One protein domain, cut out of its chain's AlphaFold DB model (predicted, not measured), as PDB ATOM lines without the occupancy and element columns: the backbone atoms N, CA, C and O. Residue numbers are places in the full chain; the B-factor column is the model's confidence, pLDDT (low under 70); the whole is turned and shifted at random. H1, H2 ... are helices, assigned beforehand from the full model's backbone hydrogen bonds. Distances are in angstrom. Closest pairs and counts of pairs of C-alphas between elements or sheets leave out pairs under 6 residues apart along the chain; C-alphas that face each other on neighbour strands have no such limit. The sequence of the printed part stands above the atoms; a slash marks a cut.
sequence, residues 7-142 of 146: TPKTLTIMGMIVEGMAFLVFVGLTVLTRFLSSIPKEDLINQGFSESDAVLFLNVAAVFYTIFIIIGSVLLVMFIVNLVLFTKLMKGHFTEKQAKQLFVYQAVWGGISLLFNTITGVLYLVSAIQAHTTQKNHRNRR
ATOM      1  N   THR A   7     183.158 187.092 168.488       69.88
ATOM      2  CA  THR A   7     182.306 186.127 167.770       69.88
ATOM      3  C   THR A   7     181.631 185.105 168.696       69.88
ATOM      4  O   THR A   7     180.400 185.039 168.694       69.88
ATOM      5  N   PRO A   8     182.362 184.349 169.544       76.31
ATOM      6  CA  PRO A   8     181.716 183.411 170.457       76.31
ATOM      7  C   PRO A   8     180.848 184.148 171.491       76.31
ATOM      8  O   PRO A   8     179.772 183.668 171.838       76.31
ATOM      9  N   LYS A   9     181.238 185.358 171.916       81.00
ATOM     10  CA  LYS A   9     180.410 186.215 172.777       81.00
ATOM     11  C   LYS A   9     179.051 186.531 172.141       81.00
ATOM     12  O   LYS A   9     178.029 186.371 172.805       81.00
ATOM     13  N   THR A  10     179.021 186.936 170.872       79.62
ATOM     14  CA  THR A  10     177.773 187.212 170.141       79.62
ATOM     15  C   THR A  10     176.898 185.966 170.035       79.62
ATOM     16  O   THR A  10     175.703 186.041 170.306       79.62
ATOM     17  N   LEU A  11     177.487 184.807 169.726       81.19
ATOM     18  CA  LEU A  11     176.754 183.539 169.652       81.19
ATOM     19  C   LEU A  11     176.158 183.129 171.005       81.19
ATOM     20  O   LEU A  11     175.016 182.681 171.058       81.19
ATOM     21  N   THR A  12     176.887 183.332 172.106       85.19
ATOM     22  CA  THR A  12     176.366 183.081 173.458       85.19
ATOM     23  C   THR A  12     175.207 184.017 173.793       85.19
ATOM     24  O   THR A  12     174.211 183.571 174.354       85.19
ATOM     25  N   ILE A  13     175.291 185.300 173.421       89.06
ATOM     26  CA  ILE A  13     174.194 186.260 173.618       89.06
ATOM     27  C   ILE A  13     172.960 185.845 172.815       89.06
ATOM     28  O   ILE A  13     171.866 185.811 173.370       89.06
ATOM     29  N   MET A  14     173.129 185.485 171.540       85.75
ATOM     30  CA  MET A  14     172.031 184.991 170.705       85.75
ATOM     31  C   MET A  14     171.399 183.729 171.303       85.75
ATOM     32  O   MET A  14     170.178 183.658 171.405       85.75
ATOM     33  N   GLY A  15     172.213 182.774 171.767       86.50
ATOM     34  CA  GLY A  15     171.731 181.563 172.435       86.50
ATOM     35  C   GLY A  15     170.890 181.870 173.676       86.50
ATOM     36  O   GLY A  15     169.790 181.336 173.804       86.50
ATOM     37  N   MET A  16     171.343 182.800 174.526       91.81
ATOM     38  CA  MET A  16     170.595 183.236 175.712       91.81
ATOM     39  C   MET A  16     169.285 183.944 175.355       91.81
ATOM     40  O   MET A  16     168.282 183.734 176.030       91.81
ATOM     41  N   ILE A  17     169.262 184.773 174.307       92.38
ATOM     42  CA  ILE A  17     168.029 185.442 173.858       92.38
ATOM     43  C   ILE A  17     167.004 184.405 173.396       92.38
ATOM     44  O   ILE A  17     165.847 184.462 173.810       92.38
ATOM     45  N   VAL A  18     167.425 183.433 172.583       91.06
ATOM     46  CA  VAL A  18     166.541 182.364 172.095       91.06
ATOM     47  C   VAL A  18     166.059 181.477 173.248       91.06
ATOM     48  O   VAL A  18     164.883 181.123 173.288       91.06
ATOM     49  N   GLU A  19     166.925 181.163 174.215       89.56
ATOM     50  CA  GLU A  19     166.554 180.425 175.431       89.56
ATOM     51  C   GLU A  19     165.511 181.196 176.255       89.56
ATOM     52  O   GLU A  19     164.492 180.632 176.650       89.56
ATOM     53  N   GLY A  20     165.707 182.506 176.431       91.69
ATOM     54  CA  GLY A  20     164.758 183.382 177.118       91.69
ATOM     55  C   GLY A  20     163.410 183.482 176.399       91.69
ATOM     56  O   GLY A  20     162.364 183.399 177.038       91.69
ATOM     57  N   MET A  21     163.403 183.594 175.069       92.50
ATOM     58  CA  MET A  21     162.168 183.568 174.276       92.50
ATOM     59  C   MET A  21     161.429 182.235 174.407       92.50
ATOM     60  O   MET A  21     160.215 182.229 174.599       92.50
ATOM     61  N   ALA A  22     162.144 181.111 174.332       89.62
ATOM     62  CA  ALA A  22     161.550 179.791 174.515       89.62
ATOM     63  C   ALA A  22     160.937 179.646 175.915       89.62
ATOM     64  O   ALA A  22     159.823 179.142 176.050       89.62
ATOM     65  N   PHE A  23     161.616 180.162 176.943       91.50
ATOM     66  CA  PHE A  23     161.071 180.227 178.295       91.50
ATOM     67  C   PHE A  23     159.788 181.072 178.364       91.50
ATOM     68  O   PHE A  23     158.812 180.640 178.971       91.50
ATOM     69  N   LEU A  24     159.730 182.233 177.702       93.00
ATOM     70  CA  LEU A  24     158.515 183.062 177.661       93.00
ATOM     71  C   LEU A  24     157.341 182.358 176.970       93.00
ATOM     72  O   LEU A  24     156.219 182.410 177.474       93.00
ATOM     73  N   VAL A  25     157.586 181.666 175.853       92.12
ATOM     74  CA  VAL A  25     156.563 180.837 175.190       92.12
ATOM     75  C   VAL A  25     156.054 179.764 176.148       92.12
ATOM     76  O   VAL A  25     154.848 179.559 176.276       92.12
ATOM     77  N   PHE A  26     156.964 179.120 176.874       92.81
ATOM     78  CA  PHE A  26     156.633 178.089 177.845       92.81
ATOM     79  C   PHE A  26     155.799 178.626 179.025       92.81
ATOM     80  O   PHE A  26     154.824 177.996 179.447       92.81
ATOM     81  N   VAL A  27     156.111 179.828 179.519       93.94
ATOM     82  CA  VAL A  27     155.279 180.545 180.501       93.94
ATOM     83  C   VAL A  27     153.887 180.818 179.929       93.94
ATOM     84  O   VAL A  27     152.896 180.548 180.603       93.94
ATOM     85  N   GLY A  28     153.791 181.277 178.677       94.81
ATOM     86  CA  GLY A  28     152.513 181.490 177.993       94.81
ATOM     87  C   GLY A  28     151.657 180.222 177.923       94.81
ATOM     88  O   GLY A  28     150.477 180.260 178.266       94.81
ATOM     89  N   LEU A  29     152.260 179.082 177.575       93.69
ATOM     90  CA  LEU A  29     151.582 177.779 177.582       93.69
ATOM     91  C   LEU A  29     151.115 177.375 178.984       93.69
ATOM     92  O   LEU A  29     150.014 176.855 179.128       93.69
ATOM     93  N   THR A  30     151.916 177.646 180.015       95.12
ATOM     94  CA  THR A  30     151.553 177.367 181.416       95.12
ATOM     95  C   THR A  30     150.357 178.210 181.866       95.12
ATOM     96  O   THR A  30     149.443 177.705 182.517       95.12
ATOM     97  N   VAL A  31     150.333 179.495 181.505       95.75
ATOM     98  CA  VAL A  31     149.207 180.393 181.799       95.75
ATOM     99  C   VAL A  31     147.952 179.948 181.047       95.75
ATOM    100  O   VAL A  31     146.872 179.911 181.633       95.75
ATOM    101  N   LEU A  32     148.090 179.554 179.779       94.69
ATOM    102  CA  LEU A  32     146.983 179.034 178.981       94.69
ATOM    103  C   LEU A  32     146.392 177.762 179.598       94.69
ATOM    104  O   LEU A  32     145.183 177.688 179.793       94.69
ATOM    105  N   THR A  33     147.212 176.767 179.946       94.31
ATOM    106  CA  THR A  33     146.705 175.523 180.546       94.31
ATOM    107  C   THR A  33     146.110 175.755 181.927       94.31
ATOM    108  O   THR A  33     145.093 175.141 182.256       94.31
ATOM    109  N   ARG A  34     146.653 176.700 182.707       95.44
ATOM    110  CA  ARG A  34     146.028 177.152 183.953       95.44
ATOM    111  C   ARG A  34     144.628 177.698 183.699       95.44
ATOM    112  O   ARG A  34     143.699 177.282 184.386       95.44
ATOM    113  N   PHE A  35     144.480 178.584 182.717       94.50
ATOM    114  CA  PHE A  35     143.188 179.150 182.343       94.50
ATOM    115  C   PHE A  35     142.201 178.055 181.916       94.50
ATOM    116  O   PHE A  35     141.110 177.974 182.473       94.50
ATOM    117  N   LEU A  36     142.611 177.145 181.025       92.19
ATOM    118  CA  LEU A  36     141.774 176.030 180.566       92.19
ATOM    119  C   LEU A  36     141.334 175.112 181.715       92.19
ATOM    120  O   LEU A  36     140.171 174.732 181.780       92.19
ATOM    121  N   SER A  37     142.230 174.809 182.659       90.75
ATOM    122  CA  SER A  37     141.910 173.999 183.847       90.75
ATOM    123  C   SER A  37     140.968 174.688 184.841       90.75
ATOM    124  O   SER A  37     140.476 174.045 185.762       90.75
ATOM    125  N   SER A  38     140.760 175.998 184.690       92.12
ATOM    126  CA  SER A  38     139.926 176.811 185.580       92.12
ATOM    127  C   SER A  38     138.544 177.123 185.009       92.12
ATOM    128  O   SER A  38     137.752 177.775 185.688       92.12
ATOM    129  N   ILE A  39     138.253 176.670 183.783       92.81
ATOM    130  CA  ILE A  39     136.930 176.821 183.175       92.81
ATOM    131  C   ILE A  39     135.908 176.051 184.032       92.81
ATOM    132  O   ILE A  39     136.150 174.880 184.344       92.81
ATOM    133  N   PRO A  40     134.779 176.670 184.421       94.19
ATOM    134  CA  PRO A  40     133.708 175.971 185.122       94.19
ATOM    135  C   PRO A  40     133.213 174.769 184.317       94.19
ATOM    136  O   PRO A  40     133.013 174.852 183.103       94.19
ATOM    137  N   LYS A  41     132.984 173.634 184.987       93.31
ATOM    138  CA  LYS A  41     132.508 172.408 184.326       93.31
ATOM    139  C   LYS A  41     131.172 172.654 183.620       93.31
ATOM    140  O   LYS A  41     130.941 172.148 182.525       93.31
ATOM    141  N   GLU A  42     130.317 173.457 184.239       93.62
ATOM    142  CA  GLU A  42     128.991 173.834 183.762       93.62
ATOM    143  C   GLU A  42     129.069 174.544 182.406       93.62
ATOM    144  O   GLU A  42     128.270 174.260 181.518       93.62
ATOM    145  N   ASP A  43     130.080 175.392 182.200       94.12
ATOM    146  CA  ASP A  43     130.274 176.115 180.943       94.12
ATOM    147  C   ASP A  43     130.678 175.187 179.792       94.12
ATOM    148  O   ASP A  43     130.320 175.443 178.643       94.12
ATOM    149  N   LEU A  44     131.395 174.096 180.080       93.00
ATOM    150  CA  LEU A  44     131.733 173.075 179.083       93.00
ATOM    151  C   LEU A  44     130.511 172.226 178.724       93.00
ATOM    152  O   LEU A  44     130.270 171.954 177.548       93.00
ATOM    153  N   ILE A  45     129.702 171.861 179.721       93.94
ATOM    154  CA  ILE A  45     128.442 171.134 179.506       93.94
ATOM    155  C   ILE A  45     127.480 171.982 178.662       93.94
ATOM    156  O   ILE A  45     126.906 171.489 177.692       93.94
ATOM    157  N   ASN A  46     127.375 173.280 178.955       94.12
ATOM    158  CA  ASN A  46     126.569 174.227 178.179       94.12
ATOM    159  C   ASN A  46     127.056 174.384 176.726       94.12
ATOM    160  O   ASN A  46     126.268 174.722 175.847       94.12
ATOM    161  N   GLN A  47     128.335 174.108 176.458       91.69
ATOM    162  CA  GLN A  47     128.920 174.084 175.113       91.69
ATOM    163  C   GLN A  47     128.722 172.747 174.378       91.69
ATOM    164  O   GLN A  47     129.225 172.578 173.268       91.69
ATOM    165  N   GLY A  48     127.972 171.808 174.961       92.44
ATOM    166  CA  GLY A  48     127.614 170.536 174.332       92.44
ATOM    167  C   GLY A  48     128.544 169.371 174.671       92.44
ATOM    168  O   GLY A  48     128.419 168.313 174.057       92.44
ATOM    169  N   PHE A  49     129.455 169.529 175.637       93.31
ATOM    170  CA  PHE A  49     130.225 168.397 176.156       93.31
ATOM    171  C   PHE A  49     129.330 167.497 177.012       93.31
ATOM    172  O   PHE A  49     128.510 167.978 177.797       93.31
ATOM    173  N   SER A  50     129.530 166.181 176.916       95.81
ATOM    174  CA  SER A  50     129.001 165.275 177.935       95.81
ATOM    175  C   SER A  50     129.696 165.543 179.275       95.81
ATOM    176  O   SER A  50     130.822 166.049 179.319       95.81
ATOM    177  N   GLU A  51     129.056 165.187 180.390       93.75
ATOM    178  CA  GLU A  51     129.663 165.394 181.710       93.75
ATOM    179  C   GLU A  51     131.003 164.653 181.853       93.75
ATOM    180  O   GLU A  51     131.962 165.206 182.395       93.75
ATOM    181  N   SER A  52     131.106 163.436 181.310       95.12
ATOM    182  CA  SER A  52     132.357 162.673 181.300       95.12
ATOM    183  C   SER A  52     133.454 163.352 180.482       95.12
ATOM    184  O   SER A  52     134.604 163.386 180.924       95.12
ATOM    185  N   ASP A  53     133.113 163.930 179.328       95.06
ATOM    186  CA  ASP A  53     134.091 164.591 178.457       95.06
ATOM    187  C   ASP A  53     134.578 165.907 179.065       95.06
ATOM    188  O   ASP A  53     135.771 166.209 179.013       95.06
ATOM    189  N   ALA A  54     133.682 166.667 179.703       94.25
ATOM    190  CA  ALA A  54     134.033 167.894 180.413       94.25
ATOM    191  C   ALA A  54     135.011 167.615 181.567       94.25
ATOM    192  O   ALA A  54     136.027 168.297 181.708       94.25
ATOM    193  N   VAL A  55     134.752 166.572 182.365       94.31
ATOM    194  CA  VAL A  55     135.652 166.155 183.454       94.31
ATOM    195  C   VAL A  55     137.002 165.687 182.908       94.31
ATOM    196  O   VAL A  55     138.045 166.073 183.440       94.31
ATOM    197  N   LEU A  56     137.007 164.887 181.838       94.56
ATOM    198  CA  LEU A  56     138.244 164.434 181.205       94.56
ATOM    199  C   LEU A  56     139.076 165.617 180.696       94.56
ATOM    200  O   LEU A  56     140.272 165.681 180.977       94.56
ATOM    201  N   PHE A  57     138.450 166.570 180.003       94.25
ATOM    202  CA  PHE A  57     139.109 167.769 179.490       94.25
ATOM    203  C   PHE A  57     139.777 168.580 180.608       94.25
ATOM    204  O   PHE A  57     140.966 168.900 180.514       94.25
ATOM    205  N   LEU A  58     139.046 168.864 181.692       94.69
ATOM    206  CA  LEU A  58     139.568 169.624 182.831       94.69
ATOM    207  C   LEU A  58     140.731 168.898 183.519       94.69
ATOM    208  O   LEU A  58     141.746 169.522 183.834       94.69
ATOM    209  N   ASN A  59     140.627 167.578 183.689       94.38
ATOM    210  CA  ASN A  59     141.697 166.767 184.270       94.38
ATOM    211  C   ASN A  59     142.956 166.779 183.398       94.38
ATOM    212  O   ASN A  59     144.059 166.967 183.909       94.38
ATOM    213  N   VAL A  60     142.807 166.628 182.080       95.19
ATOM    214  CA  VAL A  60     143.930 166.692 181.135       95.19
ATOM    215  C   VAL A  60     144.591 168.072 181.180       95.19
ATOM    216  O   VAL A  60     145.814 168.159 181.304       95.19
ATOM    217  N   ALA A  61     143.807 169.154 181.162       94.12
ATOM    218  CA  ALA A  61     144.327 170.516 181.279       94.12
ATOM    219  C   ALA A  61     145.092 170.735 182.599       94.12
ATOM    220  O   ALA A  61     146.177 171.322 182.593       94.12
ATOM    221  N   ALA A  62     144.578 170.216 183.719       94.75
ATOM    222  CA  ALA A  62     145.227 170.299 185.027       94.75
ATOM    223  C   ALA A  62     146.542 169.497 185.096       94.75
ATOM    224  O   ALA A  62     147.531 169.967 185.670       94.75
ATOM    225  N   VAL A  63     146.587 168.313 184.477       95.94
ATOM    226  CA  VAL A  63     147.814 167.511 184.357       95.94
ATOM    227  C   VAL A  63     148.863 168.265 183.543       95.94
ATOM    228  O   VAL A  63     149.995 168.410 184.003       95.94
ATOM    229  N   PHE A  64     148.495 168.819 182.383       95.00
ATOM    230  CA  PHE A  64     149.420 169.618 181.573       95.00
ATOM    231  C   PHE A  64     149.909 170.867 182.304       95.00
ATOM    232  O   PHE A  64     151.103 171.154 182.265       95.00
ATOM    233  N   TYR A  65     149.031 171.580 183.012       95.31
ATOM    234  CA  TYR A  65     149.429 172.702 183.863       95.31
ATOM    235  C   TYR A  65     150.489 172.287 184.894       95.31
ATOM    236  O   TYR A  65     151.518 172.948 185.027       95.31
ATOM    237  N   THR A  66     150.276 171.158 185.571       95.06
ATOM    238  CA  THR A  66     151.212 170.640 186.581       95.06
ATOM    239  C   THR A  66     152.559 170.268 185.962       95.06
ATOM    240  O   THR A  66     153.607 170.673 186.467       95.06
ATOM    241  N   ILE A  67     152.546 169.546 184.837       95.00
ATOM    242  CA  ILE A  67     153.759 169.177 184.094       95.00
ATOM    243  C   ILE A  67     154.519 170.433 183.664       95.00
ATOM    244  O   ILE A  67     155.737 170.507 183.841       95.00
ATOM    245  N   PHE A  68     153.813 171.436 183.137       94.62
ATOM    246  CA  PHE A  68     154.440 172.674 182.702       94.62
ATOM    247  C   PHE A  68     155.036 173.451 183.874       94.62
ATOM    248  O   PHE A  68     156.194 173.830 183.791       94.62
ATOM    249  N   ILE A  69     154.364 173.591 185.016       95.06
ATOM    250  CA  ILE A  69     154.971 174.219 186.205       95.06
ATOM    251  C   ILE A  69     156.289 173.530 186.604       95.06
ATOM    252  O   ILE A  69     157.296 174.202 186.843       95.06
ATOM    253  N   ILE A  70     156.311 172.193 186.642       94.81
ATOM    254  CA  ILE A  70     157.500 171.431 187.049       94.81
ATOM    255  C   ILE A  70     158.644 171.649 186.053       94.81
ATOM    256  O   ILE A  70     159.728 172.074 186.446       94.81
ATOM    257  N   ILE A  71     158.409 171.427 184.760       92.25
ATOM    258  CA  ILE A  71     159.448 171.596 183.734       92.25
ATOM    259  C   ILE A  71     159.888 173.064 183.643       92.25
ATOM    260  O   ILE A  71     161.080 173.356 183.593       92.25
ATOM    261  N   GLY A  72     158.939 173.997 183.678       92.69
ATOM    262  CA  GLY A  72     159.188 175.433 183.588       92.69
ATOM    263  C   GLY A  72     160.031 175.960 184.739       92.69
ATOM    264  O   GLY A  72     160.923 176.774 184.514       92.69
ATOM    265  N   SER A  73     159.814 175.465 185.960       92.44
ATOM    266  CA  SER A  73     160.641 175.842 187.111       92.44
ATOM    267  C   SER A  73     162.089 175.359 186.970       92.44
ATOM    268  O   SER A  73     163.013 176.129 187.238       92.44
ATOM    269  N   VAL A  74     162.311 174.143 186.458       92.06
ATOM    270  CA  VAL A  74     163.661 173.641 186.149       92.06
ATOM    271  C   VAL A  74     164.321 174.485 185.055       92.06
ATOM    272  O   VAL A  74     165.465 174.913 185.218       92.06
ATOM    273  N   LEU A  75     163.602 174.780 183.968       90.12
ATOM    274  CA  LEU A  75     164.107 175.619 182.877       90.12
ATOM    275  C   LEU A  75     164.439 177.039 183.347       90.12
ATOM    276  O   LEU A  75     165.472 177.574 182.954       90.12
ATOM    277  N   LEU A  76     163.626 177.627 184.228       92.50
ATOM    278  CA  LEU A  76     163.888 178.943 184.813       92.50
ATOM    279  C   LEU A  76     165.199 178.954 185.605       92.50
ATOM    280  O   LEU A  76     166.022 179.851 185.425       92.50
ATOM    281  N   VAL A  77     165.410 177.957 186.469       94.00
ATOM    282  CA  VAL A  77     166.647 177.848 187.255       94.00
ATOM    283  C   VAL A  77     167.854 177.721 186.330       94.00
ATOM    284  O   VAL A  77     168.834 178.447 186.504       94.00
ATOM    285  N   MET A  78     167.773 176.860 185.313       90.88
ATOM    286  CA  MET A  78     168.855 176.680 184.341       90.88
ATOM    287  C   MET A  78     169.135 177.959 183.550       90.88
ATOM    288  O   MET A  78     170.293 178.365 183.443       90.88
ATOM    289  N   PHE A  79     168.094 178.651 183.087       91.69
ATOM    290  CA  PHE A  79     168.224 179.923 182.385       91.69
ATOM    291  C   PHE A  79     168.919 180.985 183.249       91.69
ATOM    292  O   PHE A  79     169.837 181.658 182.781       91.69
ATOM    293  N   ILE A  80     168.549 181.108 184.529       94.44
ATOM    294  CA  ILE A  80     169.194 182.046 185.463       94.44
ATOM    295  C   ILE A  80     170.669 181.685 185.666       94.44
ATOM    296  O   ILE A  80     171.533 182.567 185.625       94.44
ATOM    297  N   VAL A  81     170.978 180.401 185.865       93.81
ATOM    298  CA  VAL A  81     172.358 179.915 186.011       93.81
ATOM    299  C   VAL A  81     173.182 180.271 184.771       93.81
ATOM    300  O   VAL A  81     174.246 180.882 184.905       93.81
ATOM    301  N   ASN A  82     172.667 179.982 183.575       91.81
ATOM    302  CA  ASN A  82     173.299 180.315 182.297       91.81
ATOM    303  C   ASN A  82     173.519 181.818 182.147       91.81
ATOM    304  O   ASN A  82     174.636 182.259 181.868       91.81
ATOM    305  N   LEU A  83     172.484 182.615 182.410       92.06
ATOM    306  CA  LEU A  83     172.537 184.068 182.323       92.06
ATOM    307  C   LEU A  83     173.639 184.634 183.220       92.06
ATOM    308  O   LEU A  83     174.447 185.453 182.775       92.06
ATOM    309  N   VAL A  84     173.723 184.178 184.472       93.56
ATOM    310  CA  VAL A  84     174.737 184.643 185.426       93.56
ATOM    311  C   VAL A  84     176.137 184.200 185.005       93.56
ATOM    312  O   VAL A  84     177.056 185.026 184.961       93.56
ATOM    313  N   LEU A  85     176.320 182.915 184.699       90.75
ATOM    314  CA  LEU A  85     177.621 182.337 184.361       90.75
ATOM    315  C   LEU A  85     178.181 182.933 183.067       90.75
ATOM    316  O   LEU A  85     179.312 183.429 183.053       90.75
ATOM    317  N   PHE A  86     177.387 182.968 182.002       89.19
ATOM    318  CA  PHE A  86     177.823 183.490 180.712       89.19
ATOM    319  C   PHE A  86     178.019 185.005 180.750       89.19
ATOM    320  O   PHE A  86     179.006 185.502 180.206       89.19
ATOM    321  N   THR A  87     177.193 185.757 181.483       89.38
ATOM    322  CA  THR A  87     177.435 187.197 181.675       89.38
ATOM    323  C   THR A  87     178.765 187.459 182.382       89.38
ATOM    324  O   THR A  87     179.535 188.323 181.953       89.38
ATOM    325  N   LYS A  88     179.085 186.698 183.437       87.94
ATOM    326  CA  LYS A  88     180.377 186.813 184.138       87.94
ATOM    327  C   LYS A  88     181.558 186.427 183.239       87.94
ATOM    328  O   LYS A  88     182.584 187.115 183.266       87.94
ATOM    329  N   LEU A  89     181.399 185.402 182.400       84.88
ATOM    330  CA  LEU A  89     182.396 184.969 181.415       84.88
ATOM    331  C   LEU A  89     182.685 186.041 180.370       84.88
ATOM    332  O   LEU A  89     183.843 186.395 180.153       84.88
ATOM    333  N   MET A  90     181.644 186.635 179.792       85.62
ATOM    334  CA  MET A  90     181.779 187.704 178.802       85.62
ATOM    335  C   MET A  90     182.419 188.972 179.381       85.62
ATOM    336  O   MET A  90     183.128 189.688 178.672       85.62
ATOM    337  N   LYS A  91     182.194 189.255 180.670       86.31
ATOM    338  CA  LYS A  91     182.831 190.372 181.387       86.31
ATOM    339  C   LYS A  91     184.263 190.058 181.848       86.31
ATOM    340  O   LYS A  91     184.933 190.941 182.371       86.31
ATOM    341  N   GLY A  92     184.735 188.826 181.663       81.94
ATOM    342  CA  GLY A  92     186.095 188.397 181.983       81.94
ATOM    343  C   GLY A  92     186.380 188.171 183.467       81.94
ATOM    344  O   GLY A  92     187.534 188.243 183.873       81.94
ATOM    345  N   HIS A  93     185.355 187.888 184.277       84.00
ATOM    346  CA  HIS A  93     185.503 187.683 185.727       84.00
ATOM    347  C   HIS A  93     186.205 186.365 186.098       84.00
ATOM    348  O   HIS A  93     186.526 186.149 187.262       84.00
ATOM    349  N   PHE A  94     186.446 185.483 185.124       86.56
ATOM    350  CA  PHE A  94     187.021 184.163 185.354       86.56
ATOM    351  C   PHE A  94     188.511 184.094 185.000       86.56
ATOM    352  O   PHE A  94     189.019 184.745 184.076       86.56
ATOM    353  N   THR A  95     189.221 183.249 185.746       86.31
ATOM    354  CA  THR A  95     190.565 182.790 185.378       86.31
ATOM    355  C   THR A  95     190.502 181.914 184.124       86.31
ATOM    356  O   THR A  95     189.448 181.395 183.767       86.31
ATOM    357  N   GLU A  96     191.633 181.705 183.449       79.00
ATOM    358  CA  GLU A  96     191.685 180.884 182.228       79.00
ATOM    359  C   GLU A  96     191.207 179.440 182.471       79.00
ATOM    360  O   GLU A  96     190.466 178.881 181.662       79.00
ATOM    361  N   LYS A  97     191.545 178.865 183.636       82.00
ATOM    362  CA  LYS A  97     191.104 177.522 184.044       82.00
ATOM    363  C   LYS A  97     189.583 177.450 184.226       82.00
ATOM    364  O   LYS A  97     188.960 176.518 183.725       82.00
ATOM    365  N   GLN A  98     188.994 178.441 184.895       85.50
ATOM    366  CA  GLN A  98     187.542 178.533 185.095       85.50
ATOM    367  C   GLN A  98     186.802 178.791 183.778       85.50
ATOM    368  O   GLN A  98     185.790 178.153 183.509       85.50
ATOM    369  N   ALA A  99     187.327 179.673 182.922       82.88
ATOM    370  CA  ALA A  99     186.738 179.957 181.617       82.88
ATOM    371  C   ALA A  99     186.676 178.700 180.740       82.88
ATOM    372  O   ALA A  99     185.649 178.427 180.128       82.88
ATOM    373  N   LYS A 100     187.738 177.883 180.745       82.75
ATOM    374  CA  LYS A 100     187.771 176.612 180.013       82.75
ATOM    375  C   LYS A 100     186.707 175.627 180.504       82.75
ATOM    376  O   LYS A 100     186.040 175.001 179.689       82.75
ATOM    377  N   GLN A 101     186.520 175.509 181.819       87.94
ATOM    378  CA  GLN A 101     185.439 174.689 182.379       87.94
ATOM    379  C   GLN A 101     184.064 175.203 181.949       87.94
ATOM    380  O   GLN A 101     183.187 174.406 181.626       87.94
ATOM    381  N   LEU A 102     183.890 176.525 181.881       88.56
ATOM    382  CA  LEU A 102     182.627 177.122 181.468       88.56
ATOM    383  C   LEU A 102     182.329 176.934 179.977       88.56
ATOM    384  O   LEU A 102     181.174 176.725 179.625       88.56
ATOM    385  N   PHE A 103     183.344 176.928 179.109       86.12
ATOM    386  CA  PHE A 103     183.161 176.569 177.699       86.12
ATOM    387  C   PHE A 103     182.763 175.099 177.527       86.12
ATOM    388  O   PHE A 103     181.901 174.797 176.707       86.12
ATOM    389  N   VAL A 104     183.328 174.187 178.326       87.69
ATOM    390  CA  VAL A 104     182.898 172.776 178.336       87.69
ATOM    391  C   VAL A 104     181.451 172.659 178.807       87.69
ATOM    392  O   VAL A 104     180.655 171.989 178.156       87.69
ATOM    393  N   TYR A 105     181.091 173.349 179.890       90.56
ATOM    394  CA  TYR A 105     179.705 173.416 180.355       90.56
ATOM    395  C   TYR A 105     178.767 173.941 179.262       90.56
ATOM    396  O   TYR A 105     177.736 173.331 179.002       90.56
ATOM    397  N   GLN A 106     179.155 175.011 178.565       87.88
ATOM    398  CA  GLN A 106     178.380 175.574 177.463       87.88
ATOM    399  C   GLN A 106     178.197 174.570 176.311       87.88
ATOM    400  O   GLN A 106     177.110 174.492 175.747       87.88
ATOM    401  N   ALA A 107     179.211 173.757 175.992       86.81
ATOM    402  CA  ALA A 107     179.087 172.689 174.998       86.81
ATOM    403  C   ALA A 107     178.125 171.580 175.453       86.81
ATOM    404  O   ALA A 107     177.267 171.159 174.681       86.81
ATOM    405  N   VAL A 108     178.237 171.126 176.706       89.44
ATOM    406  CA  VAL A 108     177.346 170.099 177.274       89.44
ATOM    407  C   VAL A 108     175.905 170.600 177.299       89.44
ATOM    408  O   VAL A 108     175.003 169.903 176.841       89.44
ATOM    409  N   TRP A 109     175.691 171.829 177.771       88.88
ATOM    410  CA  TRP A 109     174.372 172.445 177.784       88.88
ATOM    411  C   TRP A 109     173.823 172.658 176.375       88.88
ATOM    412  O   TRP A 109     172.644 172.407 176.144       88.88
ATOM    413  N   GLY A 110     174.665 173.043 175.412       86.25
ATOM    414  CA  GLY A 110     174.290 173.100 174.002       86.25
ATOM    415  C   GLY A 110     173.834 171.740 173.466       86.25
ATOM    416  O   GLY A 110     172.790 171.655 172.826       86.25
ATOM    417  N   GLY A 111     174.548 170.662 173.800       86.69
ATOM    418  CA  GLY A 111     174.162 169.293 173.448       86.69
ATOM    419  C   GLY A 111     172.821 168.871 174.053       86.69
ATOM    420  O   GLY A 111     171.971 168.348 173.340       86.69
ATOM    421  N   ILE A 112     172.592 169.155 175.339       86.12
ATOM    422  CA  ILE A 112     171.297 168.908 175.999       86.12
ATOM    423  C   ILE A 112     170.196 169.748 175.342       86.12
ATOM    424  O   ILE A 112     169.112 169.245 175.056       86.12
ATOM    425  N   SER A 113     170.489 171.018 175.056       85.38
ATOM    426  CA  SER A 113     169.540 171.947 174.451       85.38
ATOM    427  C   SER A 113     169.097 171.493 173.066       85.38
ATOM    428  O   SER A 113     167.961 171.759 172.713       85.38
ATOM    429  N   LEU A 114     169.901 170.744 172.302       85.94
ATOM    430  CA  LEU A 114     169.459 170.203 171.009       85.94
ATOM    431  C   LEU A 114     168.186 169.346 171.101       85.94
ATOM    432  O   LEU A 114     167.424 169.315 170.136       85.94
ATOM    433  N   LEU A 115     167.951 168.691 172.243       81.25
ATOM    434  CA  LEU A 115     166.795 167.819 172.468       81.25
ATOM    435  C   LEU A 115     165.483 168.589 172.679       81.25
ATOM    436  O   LEU A 115     164.412 168.034 172.455       81.25
ATOM    437  N   PHE A 116     165.561 169.851 173.108       76.94
ATOM    438  CA  PHE A 116     164.393 170.642 173.521       76.94
ATOM    439  C   PHE A 116     164.266 171.972 172.763       76.94
ATOM    440  O   PHE A 116     163.166 172.466 172.539       76.94
ATOM    441  N   ASN A 117     165.393 172.557 172.355       82.44
ATOM    442  CA  ASN A 117     165.520 173.789 171.587       82.44
ATOM    443  C   ASN A 117     166.766 173.721 170.684       82.44
ATOM    444  O   ASN A 117     167.875 174.138 171.043       82.44
ATOM    445  N   THR A 118     166.564 173.199 169.476       82.12
ATOM    446  CA  THR A 118     167.631 172.934 168.505       82.12
ATOM    447  C   THR A 118     168.433 174.188 168.140       82.12
ATOM    448  O   THR A 118     169.651 174.107 167.998       82.12
ATOM    449  N   ILE A 119     167.793 175.360 168.055       80.94
ATOM    450  CA  ILE A 119     168.471 176.622 167.717       80.94
ATOM    451  C   ILE A 119     169.441 177.023 168.834       80.94
ATOM    452  O   ILE A 119     170.622 177.258 168.566       80.94
ATOM    453  N   THR A 120     168.981 177.046 170.090       78.94
ATOM    454  CA  THR A 120     169.846 177.325 171.250       78.94
ATOM    455  C   THR A 120     170.993 176.319 171.336       78.94
ATOM    456  O   THR A 120     172.141 176.710 171.558       78.94
ATOM    457  N   GLY A 121     170.709 175.036 171.091       75.94
ATOM    458  CA  GLY A 121     171.721 173.984 171.115       75.94
ATOM    459  C   GLY A 121     172.852 174.204 170.111       75.94
ATOM    460  O   GLY A 121     174.025 174.175 170.490       75.94
ATOM    461  N   VAL A 122     172.520 174.515 168.854       85.50
ATOM    462  CA  VAL A 122     173.518 174.816 167.815       85.50
ATOM    463  C   VAL A 122     174.351 176.043 168.191       85.50
ATOM    464  O   VAL A 122     175.580 175.997 168.115       85.50
ATOM    465  N   LEU A 123     173.717 177.127 168.647       84.25
ATOM    466  CA  LEU A 123     174.414 178.370 168.995       84.25
ATOM    467  C   LEU A 123     175.430 178.172 170.130       84.25
ATOM    468  O   LEU A 123     176.563 178.656 170.041       84.25
ATOM    469  N   TYR A 124     175.065 177.425 171.174       84.44
ATOM    470  CA  TYR A 124     175.971 177.140 172.285       84.44
ATOM    471  C   TYR A 124     177.101 176.183 171.912       84.44
ATOM    472  O   TYR A 124     178.243 176.438 172.301       84.44
ATOM    473  N   LEU A 125     176.831 175.147 171.113       83.81
ATOM    474  CA  LEU A 125     177.866 174.231 170.627       83.81
ATOM    475  C   LEU A 125     178.899 174.957 169.762       83.81
ATOM    476  O   LEU A 125     180.101 174.838 170.003       83.81
ATOM    477  N   VAL A 126     178.445 175.758 168.794       81.88
ATOM    478  CA  VAL A 126     179.342 176.506 167.901       81.88
ATOM    479  C   VAL A 126     180.169 177.519 168.692       81.88
ATOM    480  O   VAL A 126     181.385 177.594 168.503       81.88
ATOM    481  N   SER A 127     179.551 178.250 169.623       79.06
ATOM    482  CA  SER A 127     180.261 179.204 170.485       79.06
ATOM    483  C   SER A 127     181.347 178.527 171.331       79.06
ATOM    484  O   SER A 127     182.488 178.999 171.376       79.06
ATOM    485  N   ALA A 128     181.037 177.380 171.943       76.94
ATOM    486  CA  ALA A 128     181.984 176.643 172.773       76.94
ATOM    487  C   ALA A 128     183.175 176.095 171.969       76.94
ATOM    488  O   ALA A 128     184.324 176.227 172.400       76.94
ATOM    489  N   ILE A 129     182.922 175.527 170.783       82.06
ATOM    490  CA  ILE A 129     183.967 174.994 169.893       82.06
ATOM    491  C   ILE A 129     184.896 176.115 169.416       82.06
ATOM    492  O   ILE A 129     186.123 175.964 169.455       82.06
ATOM    493  N   GLN A 130     184.336 177.257 169.005       78.19
ATOM    494  CA  GLN A 130     185.130 178.405 168.560       78.19
ATOM    495  C   GLN A 130     186.001 178.953 169.693       78.19
ATOM    496  O   GLN A 130     187.207 179.119 169.510       78.19
ATOM    497  N   ALA A 131     185.436 179.141 170.888       72.81
ATOM    498  CA  ALA A 131     186.185 179.628 172.044       72.81
ATOM    499  C   ALA A 131     187.354 178.699 172.431       72.81
ATOM    500  O   ALA A 131     188.464 179.164 172.713       72.81
ATOM    501  N   HIS A 132     187.140 177.381 172.381       73.50
ATOM    502  CA  HIS A 132     188.187 176.389 172.632       73.50
ATOM    503  C   HIS A 132     189.301 176.405 171.579       73.50
ATOM    504  O   HIS A 132     190.485 176.292 171.917       73.50
ATOM    505  N   THR A 133     188.929 176.536 170.306       73.12
ATOM    506  CA  THR A 133     189.874 176.541 169.182       73.12
ATOM    507  C   THR A 133     190.771 177.772 169.243       73.12
ATOM    508  O   THR A 133     191.994 177.656 169.116       73.12
ATOM    509  N   THR A 134     190.205 178.940 169.556       67.00
ATOM    510  CA  THR A 134     191.004 180.157 169.687       67.00
ATOM    511  C   THR A 134     191.939 180.119 170.899       67.00
ATOM    512  O   THR A 134     193.111 180.481 170.775       67.00
ATOM    513  N   GLN A 135     191.493 179.603 172.053       67.81
ATOM    514  CA  GLN A 135     192.390 179.411 173.205       67.81
ATOM    515  C   GLN A 135     193.594 178.520 172.863       67.81
ATOM    516  O   GLN A 135     194.722 178.819 173.263       67.81
ATOM    517  N   LYS A 136     193.381 177.439 172.101       64.81
ATOM    518  CA  LYS A 136     194.463 176.544 171.665       64.81
ATOM    519  C   LYS A 136     195.477 177.272 170.775       64.81
ATOM    520  O   LYS A 136     196.681 177.123 170.989       64.81
ATOM    521  N   ASN A 137     195.008 178.097 169.838       64.19
ATOM    522  CA  ASN A 137     195.872 178.862 168.934       64.19
ATOM    523  C   ASN A 137     196.725 179.903 169.673       64.19
ATOM    524  O   ASN A 137     197.930 179.990 169.428       64.19
ATOM    525  N   HIS A 138     196.144 180.639 170.627       63.12
ATOM    526  CA  HIS A 138     196.892 181.598 171.452       63.12
ATOM    527  C   HIS A 138     197.957 180.916 172.318       63.12
ATOM    528  O   HIS A 138     199.065 181.435 172.463       63.12
ATOM    529  N   ARG A 139     197.666 179.724 172.854       62.06
ATOM    530  CA  ARG A 139     198.629 178.949 173.649       62.06
ATOM    531  C   ARG A 139     199.793 178.418 172.811       62.06
ATOM    532  O   ARG A 139     200.922 178.445 173.287       62.06
ATOM    533  N   ASN A 140     199.535 177.968 171.583       64.12
ATOM    534  CA  ASN A 140     200.587 177.502 170.673       64.12
ATOM    535  C   ASN A 140     201.498 178.644 170.212       64.12
ATOM    536  O   ASN A 140     202.709 178.462 170.180       64.12
ATOM    537  N   ARG A 141     200.950 179.835 169.936       59.69
ATOM    538  CA  ARG A 141     201.762 181.013 169.582       59.69
ATOM    539  C   ARG A 141     202.699 181.449 170.707       59.69
ATOM    540  O   ARG A 141     203.835 181.792 170.432       59.69
ATOM    541  N   ARG A 142     202.261 181.368 171.969       60.88
ATOM    542  CA  ARG A 142     203.121 181.669 173.131       60.88
ATOM    543  C   ARG A 142     204.230 180.643 173.370       60.88
ATOM    544  O   ARG A 142     205.200 180.981 174.020       60.88
TER     545      ARG A 142
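Overview. This is residues 7 to 142 of the 146 residues of an uncharacterized protein of Acholeplasmatales bacterium (UniProt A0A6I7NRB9). Picture a long, slender rod: two long helices, H1 and H3, run side by side in opposite ways, with the small helix H2 at the turn between them at one end. Towards the other end a helical hairpin, H4 and H5, joins them, H5 packing on the first part of H1, and residues 136 to 142 of H5 stick out free. H1, H3, H4 and H5 make an up-and-down bundle, each running against the one before it, but a staggered one. The printed part has 136 residues with five named helices, H1 to H5 in order, and no named strand; the class is all helix. It is only just loose, close to extended, with a radius of gyration of the C-alphas of 21.3 A and spans of 77 by 23 by 18 A.

Arrangement. Start with H3, residues 51 to 90, the hub, which touches three other helices. Look next at H1, residues 7 to 37: it touches H3 at a shallow tilt of 22 degrees, opposite ways, and their closest C-alphas, those of Ser 37 and Ala 61, are 5.0 A apart. H2, residues 41 to 46, touches H3 at residues 51 to 58 alone, at a steep tilt of 57 degrees; the closest C-alphas, those of Leu 44 and Ala 54, are 5.8 A apart. H4, residues 96 to 113, forms a hairpin with H3, but they only just touch, with 3 pairs of C-alphas within 8 A, the closest being Leu 89 and Ala 99 at 6.6 A. H4 forms another hairpin with H5, residues 118 to 142, at a shallow tilt of 25 degrees; the C-alphas of Gly 110 and Gly 121 come closest, at 4.0 A. H5 touches H1 at residues 7 to 19 of H1 alone, with the closest C-alphas, those of Pro 8 and Ser 127, 4.5 A apart. H1 and H4 are apart, and so are H3 and H5. In H1, H2, H3, H4 and H5 every O i to N i+4 pair is within hydrogen-bond range.

Along the chain. Find C-alpha 51 at (129.663, 165.394, 181.710); from there H3 runs 56.8 A to C-alpha 90 at (181.779, 187.704, 178.802). H1 covers 45.1 A from Thr 7 to Ser 37, H2 8.7 A, and H4 25.1 A from Glu 96 to Ser 113. H5 runs 36.8 A from Thr 118 to C-alpha 142 at (203.121, 181.669, 173.131).

Size, cuts and confidence. Look to Asn 46 and Arg 142 for the two C-alphas farthest apart, 77.1 A. The printed part has no cut, and its four links between helices are tight. The mean pLDDT of the printed part is 87.2; residue 7 and residues 134 to 142 are under 70.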